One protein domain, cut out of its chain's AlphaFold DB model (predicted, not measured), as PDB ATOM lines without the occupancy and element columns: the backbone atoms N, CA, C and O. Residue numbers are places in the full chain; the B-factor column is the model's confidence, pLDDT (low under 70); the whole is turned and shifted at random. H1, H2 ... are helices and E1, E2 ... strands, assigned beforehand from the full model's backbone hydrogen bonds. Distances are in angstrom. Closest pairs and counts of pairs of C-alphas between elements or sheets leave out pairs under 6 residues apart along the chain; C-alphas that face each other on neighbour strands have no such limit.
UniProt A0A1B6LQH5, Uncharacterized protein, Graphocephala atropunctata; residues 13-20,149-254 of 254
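AT A GLANCE: This is residues 13 to 20 and 149 to 254 of the 254 residues of an uncharacterized protein of Graphocephala atropunctata (UniProt A0A1B6LQH5). With little regular structure, this is a small three-stranded sheet with H1 covering one face, two layers, and a long loop, residues 206 to 254, whose end returns to E1. The printed part has 114 residues, 36 of them in E1, E2, H1, E3, H2, in chain order; the class is mixed. The sheet, E1 E3 E2, is mixed. The whole is compact, radius of gyration of the C-alphas 14.9 A, spanning 40 by 31 by 27 A.

HOW THE PARTS SIT: E3, residues 187 to 191, is antiparallel to E1, residues 13 to 17 (N 15 to O 188, 3.0 A), and parallel to E2, residues 163 to 165 (N 164 to O 189, 2.9 A). H1, residues 172 to 185, runs along the strands, height over the sheet 7.4 A; its closest C-alphas to E3 are Ser 181 and Gly 188, 5.5 A. E2, H1, E3 form a strand-helix-strand unit, parallel strands joined through a helix, crossover right-handed. H2, residues 197 to 205, only grazes the sheet. Every O i to N i+4 pair in H1 and H2 is within hydrogen-bond range.

IN THESE COORDINATES: E1 begins at C-alpha 13 (140.482, 146.384, 140.032). H1 measures 19.7 A; H2, 12.3 A, ends at C-alpha 205 (138.148, 139.685, 151.361).

THE WHOLE: Residues 21 to 148 are cut out; C-alphas 20 and 149 are 17.3 A apart. Residues 13 to 20 and 224 to 227 have pLDDT under 70.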
ATOM      1  N   LEU A  13     140.589 147.844 139.970       54.44
ATOM      2  CA  LEU A  13     140.482 146.384 140.032       54.44
ATOM      3  C   LEU A  13     139.233 145.963 139.250       54.44
ATOM      4  O   LEU A  13     138.176 146.570 139.453       54.44
ATOM      5  N   CYS A  14     139.342 144.972 138.365       64.75
ATOM      6  CA  CYS A  14     138.244 144.545 137.504       64.75
ATOM      7  C   CYS A  14     137.794 143.153 137.921       64.75
ATOM      8  O   CYS A  14     138.497 142.183 137.684       64.75
ATOM      9  N   LEU A  15     136.602 143.042 138.496       65.38
ATOM     10  CA  LEU A  15     136.070 141.736 138.849       65.38
ATOM     11  C   LEU A  15     135.210 141.202 137.712       65.38
ATOM     12  O   LEU A  15     134.288 141.898 137.298       65.38
ATOM     13  N   ALA A  16     135.502 139.998 137.222       65.00
ATOM     14  CA  ALA A  16     134.715 139.324 136.187       65.00
ATOM     15  C   ALA A  16     134.285 137.922 136.632       65.00
ATOM     16  O   ALA A  16     135.035 137.249 137.338       65.00
ATOM     17  N   VAL A  17     133.087 137.488 136.225       49.53
ATOM     18  CA  VAL A  17     132.522 136.175 136.591       49.53
ATOM     19  C   VAL A  17     132.779 135.137 135.498       49.53
ATOM     20  O   VAL A  17     132.497 135.389 134.327       49.53
ATOM     21  N   GLN A  18     133.242 133.942 135.871       44.31
ATOM     22  CA  GLN A  18     133.311 132.787 134.972       44.31
ATOM     23  C   GLN A  18     132.104 131.872 135.195       44.31
ATOM     24  O   GLN A  18     131.897 131.343 136.288       44.31
ATOM     25  N   LYS A  19     131.302 131.647 134.148       44.34
ATOM     26  CA  LYS A  19     130.168 130.716 134.200       44.34
ATOM     27  C   LYS A  19     130.613 129.327 133.748       44.34
ATOM     28  O   LYS A  19     131.138 129.160 132.649       44.34
ATOM     29  N   GLN A  20     130.364 128.319 134.579       36.91
ATOM     30  CA  GLN A  20     130.359 126.928 134.133       36.91
ATOM     31  C   GLN A  20     129.108 126.735 133.266       36.91
ATOM     32  O   GLN A  20     127.999 127.044 133.706       36.91
ATOM     33  N   THR A 149     118.426 139.674 136.507       84.12
ATOM     34  CA  THR A 149     118.392 139.318 135.089       84.12
ATOM     35  C   THR A 149     119.742 139.639 134.458       84.12
ATOM     36  O   THR A 149     120.168 140.794 134.462       84.12
ATOM     37  N   GLU A 150     120.398 138.626 133.893       90.06
ATOM     38  CA  GLU A 150     121.631 138.802 133.123       90.06
ATOM     39  C   GLU A 150     121.364 139.721 131.915       90.06
ATOM     40  O   GLU A 150     120.447 139.491 131.121       90.06
ATOM     41  N   VAL A 151     122.178 140.764 131.758       92.69
ATOM     42  CA  VAL A 151     122.112 141.719 130.653       92.69
ATOM     43  C   VAL A 151     123.283 141.463 129.715       92.69
ATOM     44  O   VAL A 151     124.438 141.739 130.038       92.69
ATOM     45  N   LEU A 152     122.979 140.951 128.522       94.12
ATOM     46  CA  LEU A 152     123.977 140.757 127.473       94.12
ATOM     47  C   LEU A 152     124.449 142.107 126.928       94.12
ATOM     48  O   LEU A 152     123.644 143.008 126.692       94.12
ATOM     49  N   TRP A 153     125.751 142.231 126.679       93.56
ATOM     50  CA  TRP A 153     126.338 143.476 126.205       93.56
ATOM     51  C   TRP A 153     127.472 143.264 125.205       93.56
ATOM     52  O   TRP A 153     128.123 142.222 125.150       93.56
ATOM     53  N   SER A 154     127.708 144.300 124.406       92.12
ATOM     54  CA  SER A 154     128.886 144.451 123.556       92.12
ATOM     55  C   SER A 154     129.207 145.941 123.435       92.12
ATOM     56  O   SER A 154     128.305 146.775 123.496       92.12
ATOM     57  N   GLY A 155     130.484 146.292 123.282       89.94
ATOM     58  CA  GLY A 155     130.904 147.694 123.211       89.94
ATOM     59  C   GLY A 155     131.140 148.335 124.583       89.94
ATOM     60  O   GLY A 155     131.625 147.677 125.503       89.94
ATOM     61  N   ASP A 156     130.883 149.640 124.687       89.69
ATOM     62  CA  ASP A 156     131.153 150.424 125.895       89.69
ATOM     63  C   ASP A 156     130.047 150.248 126.944       89.69
ATOM     64  O   ASP A 156     128.889 150.593 126.718       89.69
ATOM     65  N   MET A 157     130.433 149.738 128.114       88.88
ATOM     66  CA  MET A 157     129.548 149.516 129.260       88.88
ATOM     67  C   MET A 157     129.871 150.426 130.449       88.88
ATOM     68  O   MET A 157     129.326 150.242 131.535       88.88
ATOM     69  N   SER A 158     130.739 151.425 130.268       87.06
ATOM     70  CA  SER A 158     131.221 152.296 131.345       87.06
ATOM     71  C   SER A 158     130.123 153.075 132.066       87.06
ATOM     72  O   SER A 158     130.294 153.370 133.242       87.06
ATOM     73  N   ALA A 159     128.998 153.357 131.408       88.12
ATOM     74  CA  ALA A 159     127.845 154.019 132.021       88.12
ATOM     75  C   ALA A 159     126.885 153.067 132.764       88.12
ATOM     76  O   ALA A 159     126.014 153.542 133.487       88.12
ATOM     77  N   HIS A 160     127.016 151.750 132.574       87.56
ATOM     78  CA  HIS A 160     126.065 150.749 133.079       87.56
ATOM     79  C   HIS A 160     126.620 149.927 134.246       87.56
ATOM     80  O   HIS A 160     125.873 149.520 135.128       87.56
ATOM     81  N   VAL A 161     127.930 149.684 134.257       92.75
ATOM     82  CA  VAL A 161     128.599 148.900 135.304       92.75
ATOM     83  C   VAL A 161     128.853 149.742 136.548       92.75
ATOM     84  O   VAL A 161     129.111 150.946 136.471       92.75
ATOM     85  N   GLU A 162     128.844 149.099 137.707       94.69
ATOM     86  CA  GLU A 162     129.088 149.787 138.969       94.69
ATOM     87  C   GLU A 162     130.578 150.048 139.207       94.69
ATOM     88  O   GLU A 162     131.444 149.192 138.990       94.69
ATOM     89  N   TYR A 163     130.847 151.238 139.741       95.69
ATOM     90  CA  TYR A 163     132.140 151.639 140.281       95.69
ATOM     91  C   TYR A 163     131.974 151.896 141.772       95.69
ATOM     92  O   TYR A 163     131.247 152.801 142.187       95.69
ATOM     93  N   VAL A 164     132.664 151.094 142.574       96.50
ATOM     94  CA  VAL A 164     132.640 151.166 144.034       96.50
ATOM     95  C   VAL A 164     134.046 151.503 144.509       96.50
ATOM     96  O   VAL A 164     135.021 150.912 144.069       96.50
ATOM     97  N   THR A 165     134.203 152.473 145.394       96.75
ATOM     98  CA  THR A 165     135.525 152.812 145.936       96.75
ATOM     99  C   THR A 165     136.001 151.774 146.958       96.75
ATOM    100  O   THR A 165     135.204 151.100 147.616       96.75
ATOM    101  N   ALA A 166     137.315 151.699 147.182       94.50
ATOM    102  CA  ALA A 166     137.917 150.875 148.236       94.50
ATOM    103  C   ALA A 166     137.396 151.194 149.658       94.50
ATOM    104  O   ALA A 166     137.507 150.369 150.564       94.50
ATOM    105  N   SER A 167     136.825 152.382 149.881       94.88
ATOM    106  CA  SER A 167     136.106 152.722 151.116       94.88
ATOM    107  C   SER A 167     134.670 152.199 151.128       94.88
ATOM    108  O   SER A 167     134.232 151.648 152.135       94.88
ATOM    109  N   GLU A 168     133.935 152.339 150.023       96.19
ATOM    110  CA  GLU A 168     132.533 151.916 149.936       96.19
ATOM    111  C   GLU A 168     132.379 150.397 149.998       96.19
ATOM    112  O   GLU A 168     131.397 149.923 150.568       96.19
ATOM    113  N   ILE A 169     133.349 149.625 149.492       94.88
ATOM    114  CA  ILE A 169     133.313 148.152 149.545       94.88
ATOM    115  C   ILE A 169     133.305 147.606 150.980       94.88
ATOM    116  O   ILE A 169     132.924 146.467 151.216       94.88
ATOM    117  N   LYS A 170     133.671 148.429 151.969       93.69
ATOM    118  CA  LYS A 170     133.592 148.077 153.395       93.69
ATOM    119  C   LYS A 170     132.170 148.184 153.951       93.69
ATOM    120  O   LYS A 170     131.923 147.817 155.096       93.69
ATOM    121  N   THR A 171     131.236 148.714 153.163       96.06
ATOM    122  CA  THR A 171     129.843 148.944 153.544       96.06
ATOM    123  C   THR A 171     128.919 147.948 152.854       96.06
ATOM    124  O   THR A 171     129.169 147.516 151.728       96.06
ATOM    125  N   ARG A 172     127.782 147.638 153.493       95.19
ATOM    126  CA  ARG A 172     126.749 146.779 152.892       95.19
ATOM    127  C   ARG A 172     126.264 147.322 151.546       95.19
ATOM    128  O   ARG A 172     126.106 146.548 150.613       95.19
ATOM    129  N   ASN A 173     126.058 148.636 151.440       96.44
ATOM    130  CA  ASN A 173     125.584 149.266 150.206       96.44
ATOM    131  C   ASN A 173     126.587 149.089 149.054       96.44
ATOM    132  O   ASN A 173     126.192 148.655 147.974       96.44
ATOM    133  N   GLY A 174     127.876 149.349 149.302       96.06
ATOM    134  CA  GLY A 174     128.919 149.188 148.288       96.06
ATOM    135  C   GLY A 174     129.061 147.741 147.811       96.06
ATOM    136  O   GLY A 174     129.106 147.505 146.607       96.06
ATOM    137  N   ILE A 175     129.040 146.766 148.730       95.06
ATOM    138  CA  ILE A 175     129.048 145.338 148.363       95.06
ATOM    139  C   ILE A 175     127.806 144.989 147.538       95.06
ATOM    140  O   ILE A 175     127.932 144.363 146.493       95.06
ATOM    141  N   THR A 176     126.611 145.415 147.959       94.62
ATOM    142  CA  THR A 176     125.371 145.139 147.218       94.62
ATOM    143  C   THR A 176     125.418 145.697 145.797       94.62
ATOM    144  O   THR A 176     125.055 144.979 144.871       94.62
ATOM    145  N   ARG A 177     125.898 146.932 145.602       95.19
ATOM    146  CA  ARG A 177     126.072 147.526 144.265       95.19
ATOM    147  C   ARG A 177     127.055 146.722 143.415       95.19
ATOM    148  O   ARG A 177     126.724 146.353 142.292       95.19
ATOM    149  N   LEU A 178     128.221 146.382 143.965       94.81
ATOM    150  CA  LEU A 178     129.224 145.602 143.240       94.81
ATOM    151  C   LEU A 178     128.700 144.215 142.839       94.81
ATOM    152  O   LEU A 178     128.809 143.838 141.676       94.81
ATOM    153  N   ILE A 179     128.110 143.469 143.781       93.06
ATOM    154  CA  ILE A 179     127.549 142.136 143.520       93.06
ATOM    155  C   ILE A 179     126.418 142.215 142.498       93.06
ATOM    156  O   ILE A 179     126.361 141.383 141.601       93.06
ATOM    157  N   LYS A 180     125.556 143.232 142.581       92.31
ATOM    158  CA  LYS A 180     124.503 143.448 141.589       92.31
ATOM    159  C   LYS A 180     125.090 143.618 140.184       92.31
ATOM    160  O   LYS A 180     124.671 142.910 139.279       92.31
ATOM    161  N   SER A 181     126.111 144.462 140.021       94.06
ATOM    162  CA  SER A 181     126.793 144.641 138.730       94.06
ATOM    163  C   SER A 181     127.452 143.355 138.226       94.06
ATOM    164  O   SER A 181     127.386 143.056 137.038       94.06
ATOM    165  N   LEU A 182     128.053 142.567 139.121       92.50
ATOM    166  CA  LEU A 182     128.634 141.267 138.775       92.50
ATOM    167  C   LEU A 182     127.575 140.260 138.312       92.50
ATOM    168  O   LEU A 182     127.837 139.509 137.381       92.50
ATOM    169  N   LEU A 183     126.397 140.242 138.938       91.62
ATOM    170  CA  LEU A 183     125.304 139.340 138.567       91.62
ATOM    171  C   LEU A 183     124.594 139.782 137.278       91.62
ATOM    172  O   LEU A 183     124.257 138.938 136.458       91.62
ATOM    173  N   GLU A 184     124.394 141.085 137.076       92.88
ATOM    174  CA  GLU A 184     123.691 141.616 135.900       92.88
ATOM    175  C   GLU A 184     124.597 141.681 134.666       92.88
ATOM    176  O   GLU A 184     124.194 141.268 133.584       92.88
ATOM    177  N   TYR A 185     125.831 142.168 134.807       93.31
ATOM    178  CA  TYR A 185     126.718 142.454 133.672       93.31
ATOM    179  C   TYR A 185     127.941 141.538 133.599       93.31
ATOM    180  O   TYR A 185     128.732 141.647 132.661       93.31
ATOM    181  N   GLY A 186     128.152 140.668 134.589       92.62
ATOM    182  CA  GLY A 186     129.351 139.835 134.673       92.62
ATOM    183  C   GLY A 186     130.622 140.606 135.038       92.62
ATOM    184  O   GLY A 186     131.690 139.999 135.065       92.62
ATOM    185  N   VAL A 187     130.532 141.918 135.308       93.44
ATOM    186  CA  VAL A 187     131.680 142.782 135.611       93.44
ATOM    187  C   VAL A 187     131.331 143.885 136.616       93.44
ATOM    188  O   VAL A 187     130.221 144.420 136.619       93.44
ATOM    189  N   GLY A 188     132.290 144.256 137.460       93.75
ATOM    190  CA  GLY A 188     132.203 145.410 138.357       93.75
ATOM    191  C   GLY A 188     133.589 145.933 138.733       93.75
ATOM    192  O   GLY A 188     134.570 145.188 138.709       93.75
ATOM    193  N   PHE A 189     133.682 147.220 139.070       94.75
ATOM    194  CA  PHE A 189     134.968 147.876 139.305       94.75
ATOM    195  C   PHE A 189     135.121 148.352 140.741       94.75
ATOM    196  O   PHE A 189     134.255 149.055 141.267       94.75
ATOM    197  N   VAL A 190     136.282 148.053 141.332       95.50
ATOM    198  CA  VAL A 190     136.710 148.700 142.576       95.50
ATOM    199  C   VAL A 190     137.775 149.750 142.272       95.50
ATOM    200  O   VAL A 190     138.816 149.450 141.684       95.50
ATOM    201  N   THR A 191     137.508 150.999 142.646       95.12
ATOM    202  CA  THR A 191     138.373 152.155 142.372       95.12
ATOM    203  C   THR A 191     139.086 152.641 143.631       95.12
ATOM    204  O   THR A 191     138.728 152.277 144.753       95.12
ATOM    205  N   ASN A 192     140.112 153.476 143.451       95.00
ATOM    206  CA  ASN A 192     140.934 154.018 144.541       95.00
ATOM    207  C   ASN A 192     141.622 152.920 145.375       95.00
ATOM    208  O   ASN A 192     141.811 153.064 146.582       95.00
ATOM    209  N   VAL A 193     141.991 151.815 144.723       93.62
ATOM    210  CA  VAL A 193     142.780 150.727 145.313       93.62
ATOM    211  C   VAL A 193     144.258 151.053 145.116       93.62
ATOM    212  O   VAL A 193     144.688 151.345 143.999       93.62
ATOM    213  N   LYS A 194     145.048 151.018 146.193       93.62
ATOM    214  CA  LYS A 194     146.505 151.172 146.100       93.62
ATOM    215  C   LYS A 194     147.089 150.005 145.277       93.62
ATOM    216  O   LYS A 194     146.642 148.875 145.475       93.62
ATOM    217  N   PRO A 195     148.046 150.248 144.359       90.06
ATOM    218  CA  PRO A 195     148.578 149.221 143.462       90.06
ATOM    219  C   PRO A 195     149.578 148.303 144.185       90.06
ATOM    220  O   PRO A 195     150.771 148.319 143.900       90.06
ATOM    221  N   ASP A 196     149.097 147.534 145.156       90.56
ATOM    222  CA  ASP A 196     149.865 146.491 145.824       90.56
ATOM    223  C   ASP A 196     148.984 145.287 146.171       90.56
ATOM    224  O   ASP A 196     147.778 145.406 146.419       90.56
ATOM    225  N   ILE A 197     149.612 144.112 146.205       90.31
ATOM    226  CA  ILE A 197     148.945 142.829 146.441       90.31
ATOM    227  C   ILE A 197     148.168 142.782 147.761       90.31
ATOM    228  O   ILE A 197     147.111 142.150 147.836       90.31
ATOM    229  N   GLN A 198     148.664 143.463 148.797       91.69
ATOM    230  CA  GLN A 198     148.070 143.459 150.129       91.69
ATOM    231  C   GLN A 198     146.729 144.201 150.126       91.69
ATOM    232  O   GLN A 198     145.723 143.661 150.588       91.69
ATOM    233  N   THR A 199     146.687 145.389 149.526       90.94
ATOM    234  CA  THR A 199     145.471 146.198 149.410       90.94
ATOM    235  C   THR A 199     144.441 145.506 148.516       90.94
ATOM    236  O   THR A 199     143.261 145.447 148.863       90.94
ATOM    237  N   THR A 200     144.864 144.900 147.401       91.50
ATOM    238  CA  THR A 200     143.968 144.093 146.557       91.50
ATOM    239  C   THR A 200     143.367 142.920 147.333       91.50
ATOM    240  O   THR A 200     142.167 142.665 147.245       91.50
ATOM    241  N   LYS A 201     144.178 142.222 148.137       92.25
ATOM    242  CA  LYS A 201     143.720 141.106 148.974       92.25
ATOM    243  C   LYS A 201     142.698 141.548 150.020       92.25
ATOM    244  O   LYS A 201     141.746 140.816 150.287       92.25
ATOM    245  N   GLU A 202     142.883 142.720 150.620       92.12
ATOM    246  CA  GLU A 202     141.927 143.302 151.570       92.12
ATOM    247  C   GLU A 202     140.584 143.613 150.907       92.12
ATOM    248  O   GLU A 202     139.546 143.239 151.448       92.12
ATOM    249  N   VAL A 203     140.596 144.203 149.708       92.69
ATOM    250  CA  VAL A 203     139.379 144.456 148.923       92.69
ATOM    251  C   VAL A 203     138.647 143.152 148.600       92.69
ATOM    252  O   VAL A 203     137.450 143.050 148.860       92.69
ATOM    253  N   ILE A 204     139.354 142.139 148.091       91.88
ATOM    254  CA  ILE A 204     138.750 140.846 147.721       91.88
ATOM    255  C   ILE A 204     138.086 140.180 148.931       91.88
ATOM    256  O   ILE A 204     136.986 139.650 148.806       91.88
ATOM    257  N   ARG A 205     138.691 140.272 150.123       93.69
ATOM    258  CA  ARG A 205     138.148 139.685 151.361       93.69
ATOM    259  C   ARG A 205     136.811 140.270 151.814       93.69
ATOM    260  O   ARG A 205     136.128 139.619 152.599       93.69
ATOM    261  N   HIS A 206     136.421 141.450 151.330       92.62
ATOM    262  CA  HIS A 206     135.073 141.979 151.556       92.62
ATOM    263  C   HIS A 206     134.003 141.267 150.716       92.62
ATOM    264  O   HIS A 206     132.827 141.327 151.059       92.62
ATOM    265  N   ILE A 207     134.407 140.585 149.642       90.38
ATOM    266  CA  ILE A 207     133.538 139.801 148.760       90.38
ATOM    267  C   ILE A 207     133.572 138.329 149.175       90.38
ATOM    268  O   ILE A 207     132.531 137.711 149.377       90.38
ATOM    269  N   GLY A 208     134.773 137.771 149.328       90.56
ATOM    270  CA  GLY A 208     134.976 136.377 149.696       90.56
ATOM    271  C   GLY A 208     136.453 136.025 149.889       90.56
ATOM    272  O   GLY A 208     137.342 136.835 149.616       90.56
ATOM    273  N   PRO A 209     136.752 134.818 150.392       91.25
ATOM    274  CA  PRO A 209     138.129 134.367 150.516       91.25
ATOM    275  C   PRO A 209     138.759 134.177 149.123       91.25
ATOM    276  O   PRO A 209     138.130 133.565 148.260       91.25
ATOM    277  N   PRO A 210     140.005 134.639 148.894       91.56
ATOM    278  CA  PRO A 210     140.732 134.305 147.674       91.56
ATOM    279  C   PRO A 210     140.872 132.786 147.524       91.56
ATOM    280  O   PRO A 210     141.258 132.099 148.475       91.56
ATOM    281  N   GLN A 211     140.573 132.267 146.334       90.12
ATOM    282  CA  GLN A 211     140.708 130.846 146.033       90.12
ATOM    283  C   GLN A 211     142.190 130.469 145.937       90.12
ATOM    284  O   GLN A 211     142.949 131.062 145.175       90.12
ATOM    285  N   GLN A 212     142.607 129.466 146.710       90.75
ATOM    286  CA  GLN A 212     143.949 128.903 146.605       90.75
ATOM    287  C   GLN A 212     144.055 128.057 145.328       90.75
ATOM    288  O   GLN A 212     143.253 127.148 145.117       90.75
ATOM    289  N   THR A 213     145.068 128.327 144.505       89.50
ATOM    290  CA  THR A 213     145.377 127.572 143.280       89.50
ATOM    291  C   THR A 213     146.827 127.077 143.294       89.50
ATOM    292  O   THR A 213     147.554 127.280 144.274       89.50
ATOM    293  N   LEU A 214     147.268 126.451 142.195       88.69
ATOM    294  CA  LEU A 214     148.677 126.099 141.987       88.69
ATOM    295  C   LEU A 214     149.602 127.331 141.915       88.69
ATOM    296  O   LEU A 214     150.791 127.200 142.185       88.69
ATOM    297  N   PHE A 215     149.059 128.522 141.634       86.06
ATOM    298  CA  PHE A 215     149.795 129.796 141.637       86.06
ATOM    299  C   PHE A 215     149.751 130.529 142.985       86.06
ATOM    300  O   PHE A 215     150.199 131.666 143.093       86.06
ATOM    301  N   GLY A 216     149.190 129.911 144.029       88.31
ATOM    302  CA  GLY A 216     148.959 130.572 145.311       88.31
ATOM    303  C   GLY A 216     147.529 131.099 145.476       88.31
ATOM    304  O   GLY A 216     146.639 130.815 144.675       88.31
ATOM    305  N   SER A 217     147.304 131.856 146.554       87.56
ATOM    306  CA  SER A 217     146.029 132.556 146.817       87.56
ATOM    307  C   SER A 217     145.974 133.953 146.202       87.56
ATOM    308  O   SER A 217     144.896 134.500 146.005       87.56
ATOM    309  N   MET A 218     147.138 134.547 145.944       89.62
ATOM    310  CA  MET A 218     147.319 135.831 145.279       89.62
ATOM    311  C   MET A 218     148.607 135.736 144.463       89.62
ATOM    312  O   MET A 218     149.583 135.174 144.956       89.62
ATOM    313  N   TRP A 219     148.614 136.315 143.269       83.31
ATOM    314  CA  TRP A 219     149.780 136.376 142.388       83.31
ATOM    315  C   TRP A 219     149.898 137.762 141.742       83.31
ATOM    316  O   TRP A 219     148.930 138.545 141.722       83.31
ATOM    317  N   GLU A 220     151.092 138.054 141.238       82.25
ATOM    318  CA  GLU A 220     151.447 139.250 140.474       82.25
ATOM    319  C   GLU A 220     151.977 138.801 139.114       82.25
ATOM    320  O   GLU A 220     152.663 137.789 139.041       82.25
ATOM    321  N   PHE A 221     151.642 139.523 138.047       77.56
ATOM    322  CA  PHE A 221     152.184 139.235 136.721       77.56
ATOM    323  C   PHE A 221     153.554 139.899 136.565       77.56
ATOM    324  O   PHE A 221     153.729 141.063 136.933       77.56
ATOM    325  N   SER A 222     154.498 139.167 135.984       72.94
ATOM    326  CA  SER A 222     155.826 139.638 135.581       72.94
ATOM    327  C   SER A 222     156.122 139.177 134.152       72.94
ATOM    328  O   SER A 222     155.456 138.286 133.635       72.94
ATOM    329  N   ASP A 223     157.108 139.780 133.494       72.31
ATOM    330  CA  ASP A 223     157.559 139.422 132.140       72.31
ATOM    331  C   ASP A 223     158.758 138.455 132.136       72.31
ATOM    332  O   ASP A 223     159.428 138.268 131.120       72.31
ATOM    333  N   THR A 224     159.037 137.833 133.281       68.38
ATOM    334  CA  THR A 224     160.237 137.028 133.541       68.38
ATOM    335  C   THR A 224     160.051 135.528 133.298       68.38
ATOM    336  O   THR A 224     161.009 134.778 133.466       68.38
ATOM    337  N   MET A 225     158.867 135.071 132.856       65.06
ATOM    338  CA  MET A 225     158.531 133.642 132.700       65.06
ATOM    339  C   MET A 225     158.768 132.819 133.981       65.06
ATOM    340  O   MET A 225     159.110 131.637 133.925       65.06
ATOM    341  N   ASP A 226     158.567 133.434 135.153       65.00
ATOM    342  CA  ASP A 226     158.769 132.779 136.458       65.00
ATOM    343  C   ASP A 226     157.790 131.615 136.698       65.00
ATOM    344  O   ASP A 226     158.012 130.747 137.547       65.00
ATOM    345  N   HIS A 227     156.723 131.559 135.899       68.88
ATOM    346  CA  HIS A 227     155.814 130.433 135.779       68.88
ATOM    347  C   HIS A 227     155.746 129.989 134.313       68.88
ATOM    348  O   HIS A 227     155.808 130.818 133.407       68.88
ATOM    349  N   LEU A 228     155.593 128.681 134.073       77.00
ATOM    350  CA  LEU A 228     155.403 128.097 132.734       77.00
ATOM    351  C   LEU A 228     153.989 128.387 132.192       77.00
ATOM    352  O   LEU A 228     153.240 127.475 131.851       77.00
ATOM    353  N   ASP A 229     153.617 129.662 132.165       79.94
ATOM    354  CA  ASP A 229     152.314 130.168 131.761       79.94
ATOM    355  C   ASP A 229     152.509 131.421 130.890       79.94
ATOM    356  O   ASP A 229     153.278 132.324 131.228       79.94
ATOM    357  N   THR A 230     151.818 131.470 129.747       81.88
ATOM    358  CA  THR A 230     151.916 132.556 128.757       81.88
ATOM    359  C   THR A 230     151.573 133.925 129.347       81.88
ATOM    360  O   THR A 230     152.030 134.943 128.825       81.88
ATOM    361  N   ALA A 231     150.820 133.975 130.448       80.75
ATOM    362  CA  ALA A 231     150.521 135.212 131.154       80.75
ATOM    363  C   ALA A 231     151.757 135.896 131.769       80.75
ATOM    364  O   ALA A 231     151.694 137.086 132.067       80.75
ATOM    365  N   TYR A 232     152.880 135.180 131.905       80.94
ATOM    366  CA  TYR A 232     154.163 135.710 132.384       80.94
ATOM    367  C   TYR A 232     155.140 136.031 131.240       80.94
ATOM    368  O   TYR A 232     156.362 136.000 131.402       80.94
ATOM    369  N   SER A 233     154.591 136.312 130.056       80.94
ATOM    370  CA  SER A 233     155.320 136.676 128.841       80.94
ATOM    371  C   SER A 233     154.876 138.041 128.307       80.94
ATOM    372  O   SER A 233     153.900 138.627 128.767       80.94
ATOM    373  N   ASN A 234     155.565 138.543 127.282       82.19
ATOM    374  CA  ASN A 234     155.182 139.763 126.565       82.19
ATOM    375  C   ASN A 234     154.253 139.504 125.360       82.19
ATOM    376  O   ASN A 234     154.014 140.411 124.556       82.19
ATOM    377  N   VAL A 235     153.751 138.276 125.204       85.56
ATOM    378  CA  VAL A 235     152.849 137.905 124.112       85.56
ATOM    379  C   VAL A 235     151.439 138.402 124.425       85.56
ATOM    380  O   VAL A 235     150.952 138.294 125.547       85.56
ATOM    381  N   ALA A 236     150.765 138.960 123.418       87.31
ATOM    382  CA  ALA A 236     149.386 139.405 123.569       87.31
ATOM    383  C   ALA A 236     148.456 138.217 123.870       87.31
ATOM    384  O   ALA A 236     148.484 137.212 123.162       87.31
ATOM    385  N   LEU A 237     147.612 138.367 124.891       86.88
ATOM    386  CA  LEU A 237     146.583 137.389 125.236       86.88
ATOM    387  C   LEU A 237     145.256 137.766 124.573       86.88
ATOM    388  O   LEU A 237     144.745 138.876 124.764       86.88
ATOM    389  N   ASP A 238     144.689 136.826 123.820       90.31
ATOM    390  CA  ASP A 238     143.322 136.931 123.310       90.31
ATOM    391  C   ASP A 238     142.296 136.798 124.443       90.31
ATOM    392  O   ASP A 238     142.632 136.464 125.579       90.31
ATOM    393  N   ALA A 239     141.021 137.075 124.158       89.88
ATOM    394  CA  ALA A 239     139.961 136.866 125.140       89.88
ATOM    395  C   ALA A 239     139.881 135.380 125.534       89.88
ATOM    396  O   ALA A 239     139.704 134.518 124.675       89.88
ATOM    397  N   HIS A 240     139.992 135.093 126.828       91.00
ATOM    398  CA  HIS A 240     139.985 133.743 127.384       91.00
ATOM    399  C   HIS A 240     139.344 133.732 128.776       91.00
ATOM    400  O   HIS A 240     138.978 134.777 129.316       91.00
ATOM    401  N   THR A 241     139.188 132.535 129.337       90.69
ATOM    402  CA  THR A 241     138.827 132.319 130.739       90.69
ATOM    403  C   THR A 241     139.970 131.599 131.443       90.69
ATOM    404  O   THR A 241     140.494 130.604 130.926       90.69
ATOM    405  N   ASP A 242     140.375 132.093 132.611       89.06
ATOM    406  CA  ASP A 242     141.498 131.504 133.332       89.06
ATOM    407  C   ASP A 242     141.107 130.160 133.937       89.06
ATOM    408  O   ASP A 242     139.936 129.837 134.164       89.06
ATOM    409  N   THR A 243     142.122 129.366 134.272       89.75
ATOM    410  CA  THR A 243     141.970 128.165 135.104       89.75
ATOM    411  C   THR A 243     141.007 127.102 134.558       89.75
ATOM    412  O   THR A 243     140.571 126.219 135.293       89.75
ATOM    413  N   SER A 244     140.702 127.132 133.257       89.38
ATOM    414  CA  SER A 244     139.790 126.193 132.582       89.38
ATOM    415  C   SER A 244     140.263 124.733 132.602       89.38
ATOM    416  O   SER A 244     139.479 123.822 132.347       89.38
ATOM    417  N   TYR A 245     141.526 124.499 132.955       89.62
ATOM    418  CA  TYR A 245     142.096 123.177 133.206       89.62
ATOM    419  C   TYR A 245     141.768 122.612 134.604       89.62
ATOM    420  O   TYR A 245     142.076 121.450 134.871       89.62
ATOM    421  N   PHE A 246     141.147 123.383 135.507       89.56
ATOM    422  CA  PHE A 246     140.595 122.857 136.758       89.56
ATOM    423  C   PHE A 246     139.160 122.357 136.574       89.56
ATOM    424  O   PHE A 246     138.368 122.936 135.838       89.56
ATOM    425  N   ILE A 247     138.793 121.320 137.337       91.31
ATOM    426  CA  ILE A 247     137.403 120.830 137.421       91.31
ATOM    427  C   ILE A 247     136.465 121.942 137.916       91.31
ATOM    428  O   ILE A 247     135.325 122.048 137.463       91.31
ATOM    429  N   GLN A 248     136.963 122.784 138.825       88.56
ATOM    430  CA  GLN A 248     136.273 123.963 139.330       88.56
ATOM    431  C   GLN A 248     137.142 125.207 139.079       88.56
ATOM    432  O   GLN A 248     138.015 125.514 139.900       88.56
ATOM    433  N   PRO A 249     136.952 125.895 137.938       88.88
ATOM    434  CA  PRO A 249     137.685 127.119 137.638       88.88
ATOM    435  C   PRO A 249     137.288 128.252 138.594       88.88
ATOM    436  O   PRO A 249     136.273 128.172 139.295       88.88
ATOM    437  N   ALA A 250     138.101 129.305 138.637       87.75
ATOM    438  CA  ALA A 250     137.853 130.463 139.483       87.75
ATOM    439  C   ALA A 250     136.535 131.156 139.100       87.75
ATOM    440  O   ALA A 250     136.343 131.567 137.961       87.75
ATOM    441  N   GLY A 251     135.621 131.309 140.064       83.88
ATOM    442  CA  GLY A 251     134.314 131.932 139.813       83.88
ATOM    443  C   GLY A 251     134.386 133.447 139.595       83.88
ATOM    444  O   GLY A 251     133.610 133.980 138.807       83.88
ATOM    445  N   TYR A 252     135.331 134.121 140.258       84.06
ATOM    446  CA  TYR A 252     135.619 135.546 140.093       84.06
ATOM    447  C   TYR A 252     137.114 135.750 139.842       84.06
ATOM    448  O   TYR A 252     137.941 135.140 140.524       84.06
ATOM    449  N   MET A 253     137.457 136.639 138.917       78.44
ATOM    450  CA  MET A 253     138.839 137.026 138.599       78.44
ATOM    451  C   MET A 253     139.034 138.524 138.811       78.44
ATOM    452  O   MET A 253     138.046 139.242 138.719       78.44
ATOM    453  N   LYS A 254     140.256 138.968 139.135       74.06
ATOM    454  CA  LYS A 254     140.601 140.338 139.573       74.06
ATOM    455  C   LYS A 254     141.274 141.197 138.498       74.06
ATOM    456  O   LYS A 254     141.970 140.601 137.649       74.06
TER     457      LYS A 254